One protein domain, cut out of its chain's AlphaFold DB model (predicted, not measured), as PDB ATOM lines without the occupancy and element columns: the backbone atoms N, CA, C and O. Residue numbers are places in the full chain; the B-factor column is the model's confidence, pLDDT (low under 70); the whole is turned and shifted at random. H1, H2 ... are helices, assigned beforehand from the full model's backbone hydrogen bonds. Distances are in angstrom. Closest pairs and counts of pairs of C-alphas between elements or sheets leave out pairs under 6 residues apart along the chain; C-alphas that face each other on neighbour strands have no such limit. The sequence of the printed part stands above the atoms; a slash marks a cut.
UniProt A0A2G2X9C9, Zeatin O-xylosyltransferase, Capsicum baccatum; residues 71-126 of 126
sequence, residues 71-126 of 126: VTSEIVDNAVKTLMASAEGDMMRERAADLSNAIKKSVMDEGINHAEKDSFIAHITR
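This is residues 71 to 126 of the 126 residues of the protein "Zeatin O-xylosyltransferase" of Capsicum baccatum (UniProt A0A2G2X9C9). The long helix H2 makes the base of a flat, open frame, with H1 meeting it at a corner at one end and H3 folding back beyond the other end, the middle empty. The 56 printed residues hold three named helices, H1, H2 and H3 in chain order, and no named strand; the class is all helix. The whole is extended, with a radius of gyration of the C-alphas of 16.6 A and spans of 46 by 26 by 9 A.

H2, residues 87 to 109, and H1, residues 73 to 85, touch only at the corner by their tight link, H1 with residues 82 to 84 alone and H2 with residues 88 to 92 alone. Their closest C-alphas, of Leu 83 and Gly 89, are 4.3 A apart. They run the same way at a steep tilt of 61 degrees. H3, residues 114 to 124, is apart from both. In H1, H2 and H3 every O i to N i+4 pair is within hydrogen-bond range.

H2 is 33.2 A long, from C-alpha 87 at (-43.088, -5.268, 20.055) to C-alpha 109 at (-64.158, -5.130, 45.654). H1 measures 16.8 A and H3 15.7 A.

The C-alphas farthest apart, of Thr 72 and Gly 111, are 47.1 A apart. The printed part has no cut and both links are tight. Mean pLDDT of the printed part is 74.0; residues 71, 106 to 118, 120 to 121 and 123 to 126 are under 70.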
ATOM      1  N   VAL A  71     -23.920   7.620  31.138       65.25
ATOM      2  CA  VAL A  71     -24.788   6.921  30.190       65.25
ATOM      3  C   VAL A  71     -24.721   7.660  28.853       65.25
ATOM      4  O   VAL A  71     -25.046   8.848  28.781       65.25
ATOM      5  N   THR A  72     -24.278   6.978  27.795       75.38
ATOM      6  CA  THR A  72     -24.200   7.578  26.457       75.38
ATOM      7  C   THR A  72     -25.599   7.813  25.887       75.38
ATOM      8  O   THR A  72     -26.557   7.109  26.217       75.38
ATOM      9  N   SER A  73     -25.726   8.791  24.987       74.75
ATOM     10  CA  SER A  73     -26.992   9.063  24.296       74.75
ATOM     11  C   SER A  73     -27.502   7.856  23.507       74.75
ATOM     12  O   SER A  73     -28.707   7.677  23.391       74.75
ATOM     13  N   GLU A  74     -26.601   7.010  23.007       76.75
ATOM     14  CA  GLU A  74     -26.940   5.769  22.308       76.75
ATOM     15  C   GLU A  74     -27.624   4.751  23.230       76.75
ATOM     16  O   GLU A  74     -28.634   4.161  22.853       76.75
ATOM     17  N   ILE A  75     -27.134   4.579  24.465       75.62
ATOM     18  CA  ILE A  75     -27.764   3.680  25.447       75.62
ATOM     19  C   ILE A  75     -29.167   4.181  25.800       75.62
ATOM     20  O   ILE A  75     -30.107   3.387  25.858       75.62
ATOM     21  N   VAL A  76     -29.328   5.494  26.002       77.56
ATOM     22  CA  VAL A  76     -30.642   6.099  26.274       77.56
ATOM     23  C   VAL A  76     -31.586   5.899  25.091       77.56
ATOM     24  O   VAL A  76     -32.715   5.455  25.288       77.56
ATOM     25  N   ASP A  77     -31.134   6.184  23.871       79.44
ATOM     26  CA  ASP A  77     -31.939   6.038  22.656       79.44
ATOM     27  C   ASP A  77     -32.394   4.587  22.452       79.44
ATOM     28  O   ASP A  77     -33.583   4.327  22.266       79.44
ATOM     29  N   ASN A  78     -31.482   3.621  22.591       78.44
ATOM     30  CA  ASN A  78     -31.802   2.201  22.473       78.44
ATOM     31  C   ASN A  78     -32.767   1.726  23.567       78.44
ATOM     32  O   ASN A  78     -33.705   0.981  23.271       78.44
ATOM     33  N   ALA A  79     -32.593   2.178  24.812       77.25
ATOM     34  CA  ALA A  79     -33.516   1.861  25.898       77.25
ATOM     35  C   ALA A  79     -34.915   2.438  25.628       77.25
ATOM     36  O   ALA A  79     -35.911   1.728  25.763       77.25
ATOM     37  N   VAL A  80     -35.000   3.696  25.186       84.25
ATOM     38  CA  VAL A  80     -36.274   4.346  24.851       84.25
ATOM     39  C   VAL A  80     -36.939   3.660  23.664       84.25
ATOM     40  O   VAL A  80     -38.127   3.368  23.738       84.25
ATOM     41  N   LYS A  81     -36.206   3.335  22.595       82.62
ATOM     42  CA  LYS A  81     -36.742   2.592  21.443       82.62
ATOM     43  C   LYS A  81     -37.229   1.204  21.837       82.62
ATOM     44  O   LYS A  81     -38.321   0.815  21.435       82.62
ATOM     45  N   THR A  82     -36.467   0.486  22.660       81.75
ATOM     46  CA  THR A  82     -36.877  -0.826  23.177       81.75
ATOM     47  C   THR A  82     -38.168  -0.701  23.973       81.75
ATOM     48  O   THR A  82     -39.119  -1.434  23.722       81.75
ATOM     49  N   LEU A  83     -38.251   0.270  24.880       77.75
ATOM     50  CA  LEU A  83     -39.442   0.450  25.697       77.75
ATOM     51  C   LEU A  83     -40.629   0.951  24.882       77.75
ATOM     52  O   LEU A  83     -41.714   0.430  25.071       77.75
ATOM     53  N   MET A  84     -40.463   1.927  23.990       86.56
ATOM     54  CA  MET A  84     -41.570   2.664  23.365       86.56
ATOM     55  C   MET A  84     -41.981   2.132  21.994       86.56
ATOM     56  O   MET A  84     -43.165   2.180  21.676       86.56
ATOM     57  N   ALA A  85     -41.038   1.620  21.205       86.19
ATOM     58  CA  ALA A  85     -41.229   1.338  19.783       86.19
ATOM     59  C   ALA A  85     -40.977  -0.127  19.392       86.19
ATOM     60  O   ALA A  85     -41.037  -0.457  18.208       86.19
ATOM     61  N   SER A  86     -40.671  -1.006  20.349       88.31
ATOM     62  CA  SER A  86     -40.514  -2.435  20.077       88.31
ATOM     63  C   SER A  86     -41.771  -3.219  20.455       88.31
ATOM     64  O   SER A  86     -42.446  -2.889  21.430       88.31
ATOM     65  N   ALA A  87     -42.019  -4.317  19.734       87.25
ATOM     66  CA  ALA A  87     -43.088  -5.268  20.055       87.25
ATOM     67  C   ALA A  87     -42.953  -5.834  21.480       87.25
ATOM     68  O   ALA A  87     -43.931  -6.168  22.140       87.25
ATOM     69  N   GLU A  88     -41.727  -5.923  21.987       84.12
ATOM     70  CA  GLU A  88     -41.480  -6.298  23.372       84.12
ATOM     71  C   GLU A  88     -41.941  -5.224  24.360       84.12
ATOM     72  O   GLU A  88     -42.587  -5.546  25.356       84.12
ATOM     73  N   GLY A  89     -41.646  -3.956  24.074       85.25
ATOM     74  CA  GLY A  89     -42.129  -2.818  24.847       85.25
ATOM     75  C   GLY A  89     -43.659  -2.736  24.871       85.25
ATOM     76  O   GLY A  89     -44.239  -2.422  25.913       85.25
ATOM     77  N   ASP A  90     -44.317  -3.101  23.765       87.81
ATOM     78  CA  ASP A  90     -45.777  -3.246  23.697       87.81
ATOM     79  C   ASP A  90     -46.283  -4.317  24.672       87.81
ATOM     80  O   ASP A  90     -47.123  -4.019  25.524       87.81
ATOM     81  N   MET A  91     -45.707  -5.525  24.634       84.81
ATOM     82  CA  MET A  91     -46.065  -6.600  25.571       84.81
ATOM     83  C   MET A  91     -45.823  -6.206  27.036       84.81
ATOM     84  O   MET A  91     -46.587  -6.587  27.925       84.81
ATOM     85  N   MET A  92     -44.753  -5.458  27.324       86.31
ATOM     86  CA  MET A  92     -44.466  -4.976  28.679       86.31
ATOM     87  C   MET A  92     -45.539  -4.003  29.176       86.31
ATOM     88  O   MET A  92     -45.980  -4.113  30.323       86.31
ATOM     89  N   ARG A  93     -45.981  -3.069  28.326       88.94
ATOM     90  CA  ARG A  93     -47.059  -2.131  28.664       88.94
ATOM     91  C   ARG A  93     -48.394  -2.830  28.865       88.94
ATOM     92  O   ARG A  93     -49.097  -2.483  29.809       88.94
ATOM     93  N   GLU A  94     -48.723  -3.800  28.018       90.81
ATOM     94  CA  GLU A  94     -49.959  -4.581  28.130       90.81
ATOM     95  C   GLU A  94     -50.019  -5.309  29.479       90.81
ATOM     96  O   GLU A  94     -50.939  -5.092  30.265       90.81
ATOM     97  N   ARG A  95     -48.954  -6.038  29.839       87.88
ATOM     98  CA  ARG A  95     -48.855  -6.710  31.146       87.88
ATOM     99  C   ARG A  95     -48.946  -5.742  32.325       87.88
ATOM    100  O   ARG A  95     -49.556  -6.065  33.343       87.88
ATOM    101  N   ALA A  96     -48.326  -4.566  32.216       83.62
ATOM    102  CA  ALA A  96     -48.403  -3.544  33.256       83.62
ATOM    103  C   ALA A  96     -49.826  -2.973  33.394       83.62
ATOM    104  O   ALA A  96     -50.284  -2.737  34.516       83.62
ATOM    105  N   ALA A  97     -50.533  -2.780  32.277       85.88
ATOM    106  CA  ALA A  97     -51.921  -2.331  32.262       85.88
ATOM    107  C   ALA A  97     -52.852  -3.372  32.897       85.88
ATOM    108  O   ALA A  97     -53.643  -3.018  33.774       85.88
ATOM    109  N   ASP A  98     -52.701  -4.646  32.534       88.12
ATOM    110  CA  ASP A  98     -53.476  -5.754  33.100       88.12
ATOM    111  C   ASP A  98     -53.276  -5.872  34.611       88.12
ATOM    112  O   ASP A  98     -54.246  -5.927  35.371       88.12
ATOM    113  N   LEU A  99     -52.021  -5.822  35.065       84.19
ATOM    114  CA  LEU A  99     -51.694  -5.849  36.488       84.19
ATOM    115  C   LEU A  99     -52.296  -4.646  37.230       84.19
ATOM    116  O   LEU A  99     -52.900  -4.812  38.288       84.19
ATOM    117  N   SER A 100     -52.180  -3.438  36.669       76.81
ATOM    118  CA  SER A 100     -52.798  -2.232  37.236       76.81
ATOM    119  C   SER A 100     -54.318  -2.378  37.349       76.81
ATOM    120  O   SER A 100     -54.900  -1.998  38.363       76.81
ATOM    121  N   ASN A 101     -54.976  -2.925  36.326       82.31
ATOM    122  CA  ASN A 101     -56.424  -3.120  36.325       82.31
ATOM    123  C   ASN A 101     -56.857  -4.156  37.370       82.31
ATOM    124  O   ASN A 101     -57.825  -3.916  38.092       82.31
ATOM    125  N   ALA A 102     -56.111  -5.255  37.509       79.62
ATOM    126  CA  ALA A 102     -56.351  -6.261  38.538       79.62
ATOM    127  C   ALA A 102     -56.228  -5.674  39.956       79.62
ATOM    128  O   ALA A 102     -57.136  -5.847  40.767       79.62
ATOM    129  N   ILE A 103     -55.163  -4.907  40.226       75.25
ATOM    130  CA  ILE A 103     -54.951  -4.235  41.521       75.25
ATOM    131  C   ILE A 103     -56.055  -3.205  41.799       75.25
ATOM    132  O   ILE A 103     -56.576  -3.122  42.908       75.25
ATOM    133  N   LYS A 104     -56.451  -2.406  40.799       75.62
ATOM    134  CA  LYS A 104     -57.542  -1.431  40.964       75.62
ATOM    135  C   LYS A 104     -58.861  -2.113  41.310       75.62
ATOM    136  O   LYS A 104     -59.580  -1.610  42.167       75.62
ATOM    137  N   LYS A 105     -59.162  -3.244  40.667       73.88
ATOM    138  CA  LYS A 105     -60.378  -4.012  40.931       73.88
ATOM    139  C   LYS A 105     -60.381  -4.594  42.345       73.88
ATOM    140  O   LYS A 105     -61.379  -4.450  43.039       73.88
ATOM    141  N   SER A 106     -59.266  -5.164  42.808       68.62
ATOM    142  CA  SER A 106     -59.189  -5.727  44.165       68.62
ATOM    143  C   SER A 106     -59.360  -4.671  45.262       68.62
ATOM    144  O   SER A 106     -59.974  -4.951  46.280       68.62
ATOM    145  N   VAL A 107     -58.880  -3.442  45.042       60.81
ATOM    146  CA  VAL A 107     -59.081  -2.315  45.977       60.81
ATOM    147  C   VAL A 107     -60.533  -1.810  45.987       60.81
ATOM    148  O   VAL A 107     -60.957  -1.176  46.948       60.81
ATOM    149  N   MET A 108     -61.299  -2.047  44.918       61.81
ATOM    150  CA  MET A 108     -62.708  -1.647  44.832       61.81
ATOM    151  C   MET A 108     -63.665  -2.721  45.364       61.81
ATOM    152  O   MET A 108     -64.695  -2.362  45.930       61.81
ATOM    153  N   ASP A 109     -63.328  -4.004  45.201       58.94
ATOM    154  CA  ASP A 109     -64.158  -5.130  45.654       58.94
ATOM    155  C   ASP A 109     -63.984  -5.437  47.161       58.94
ATOM    156  O   ASP A 109     -64.904  -5.966  47.783       58.94
ATOM    157  N   GLU A 110     -62.870  -5.032  47.785       54.44
ATOM    158  CA  GLU A 110     -62.690  -5.032  49.244       54.44
ATOM    159  C   GLU A 110     -62.479  -3.596  49.728       54.44
ATOM    160  O   GLU A 110     -61.438  -2.997  49.482       54.44
ATOM    161  N   GLY A 111     -63.495  -3.015  50.371       57.00
ATOM    162  CA  GLY A 111     -63.544  -1.599  50.737       57.00
ATOM    163  C   GLY A 111     -62.411  -1.152  51.663       57.00
ATOM    164  O   GLY A 111     -62.559  -1.153  52.882       57.00
ATOM    165  N   ILE A 112     -61.309  -0.697  51.075       56.88
ATOM    166  CA  ILE A 112     -60.245   0.027  51.768       56.88
ATOM    167  C   ILE A 112     -60.594   1.516  51.697       56.88
ATOM    168  O   ILE A 112     -60.871   2.048  50.618       56.88
ATOM    169  N   ASN A 113     -60.638   2.193  52.846       62.34
ATOM    170  CA  ASN A 113     -61.038   3.598  52.926       62.34
ATOM    171  C   ASN A 113     -60.115   4.457  52.039       62.34
ATOM    172  O   ASN A 113     -58.898   4.275  52.031       62.34
ATOM    173  N   HIS A 114     -60.683   5.423  51.311       59.88
ATOM    174  CA  HIS A 114     -59.964   6.327  50.402       59.88
ATOM    175  C   HIS A 114     -58.725   6.970  51.062       59.88
ATOM    176  O   HIS A 114     -57.700   7.152  50.412       59.88
ATOM    177  N   ALA A 115     -58.788   7.208  52.376       60.34
ATOM    178  CA  ALA A 115     -57.688   7.733  53.181       60.34
ATOM    179  C   ALA A 115     -56.451   6.810  53.259       60.34
ATOM    180  O   ALA A 115     -55.322   7.298  53.275       60.34
ATOM    181  N   GLU A 116     -56.626   5.487  53.290       62.94
ATOM    182  CA  GLU A 116     -55.506   4.533  53.336       62.94
ATOM    183  C   GLU A 116     -54.822   4.427  51.972       62.94
ATOM    184  O   GLU A 116     -53.594   4.369  51.886       62.94
ATOM    185  N   LYS A 117     -55.611   4.507  50.896       60.19
ATOM    186  CA  LYS A 117     -55.098   4.601  49.530       60.19
ATOM    187  C   LYS A 117     -54.312   5.897  49.320       60.19
ATOM    188  O   LYS A 117     -53.202   5.842  48.798       60.19
ATOM    189  N   ASP A 118     -54.841   7.036  49.757       61.81
ATOM    190  CA  ASP A 118     -54.165   8.330  49.617       61.81
ATOM    191  C   ASP A 118     -52.885   8.390  50.468       61.81
ATOM    192  O   ASP A 118     -51.869   8.911  50.010       61.81
ATOM    193  N   SER A 119     -52.887   7.768  51.652       71.88
ATOM    194  CA  SER A 119     -51.693   7.591  52.490       71.88
ATOM    195  C   SER A 119     -50.626   6.733  51.803       71.88
ATOM    196  O   SER A 119     -49.457   7.119  51.757       71.88
ATOM    197  N   PHE A 120     -51.017   5.610  51.190       66.75
ATOM    198  CA  PHE A 120     -50.093   4.751  50.447       66.75
ATOM    199  C   PHE A 120     -49.499   5.464  49.226       66.75
ATOM    200  O   PHE A 120     -48.283   5.445  49.044       66.75
ATOM    201  N   ILE A 121     -50.331   6.143  48.425       69.94
ATOM    202  CA  ILE A 121     -49.868   6.922  47.268       69.94
ATOM    203  C   ILE A 121     -48.929   8.044  47.723       69.94
ATOM    204  O   ILE A 121     -47.828   8.167  47.191       69.94
ATOM    205  N   ALA A 122     -49.287   8.812  48.753       72.44
ATOM    206  CA  ALA A 122     -48.414   9.851  49.297       72.44
ATOM    207  C   ALA A 122     -47.073   9.292  49.809       72.44
ATOM    208  O   ALA A 122     -46.045   9.954  49.685       72.44
ATOM    209  N   HIS A 123     -47.065   8.071  50.349       59.91
ATOM    210  CA  HIS A 123     -45.862   7.428  50.874       59.91
ATOM    211  C   HIS A 123     -44.904   6.942  49.777       59.91
ATOM    212  O   HIS A 123     -43.694   7.057  49.942       59.91
ATOM    213  N   ILE A 124     -45.419   6.427  48.655       57.66
ATOM    214  CA  ILE A 124     -44.577   5.939  47.546       57.66
ATOM    215  C   ILE A 124     -44.151   7.041  46.570       57.66
ATOM    216  O   ILE A 124     -43.216   6.839  45.799       57.66
ATOM    217  N   THR A 125     -44.838   8.188  46.581       59.00
ATOM    218  CA  THR A 125     -44.517   9.343  45.723       59.00
ATOM    219  C   THR A 125     -43.549  10.327  46.403       59.00
ATOM    220  O   THR A 125     -43.313  11.415  45.878       59.00
ATOM    221  N   ARG A 126     -42.999   9.963  47.570       45.25
ATOM    222  CA  ARG A 126     -42.046  10.755  48.358       45.25
ATOM    223  C   ARG A 126     -40.610  10.253  48.211       45.25
ATOM    224  O   ARG A 126     -40.404   9.022  48.181       45.25
TER     225      ARG A 126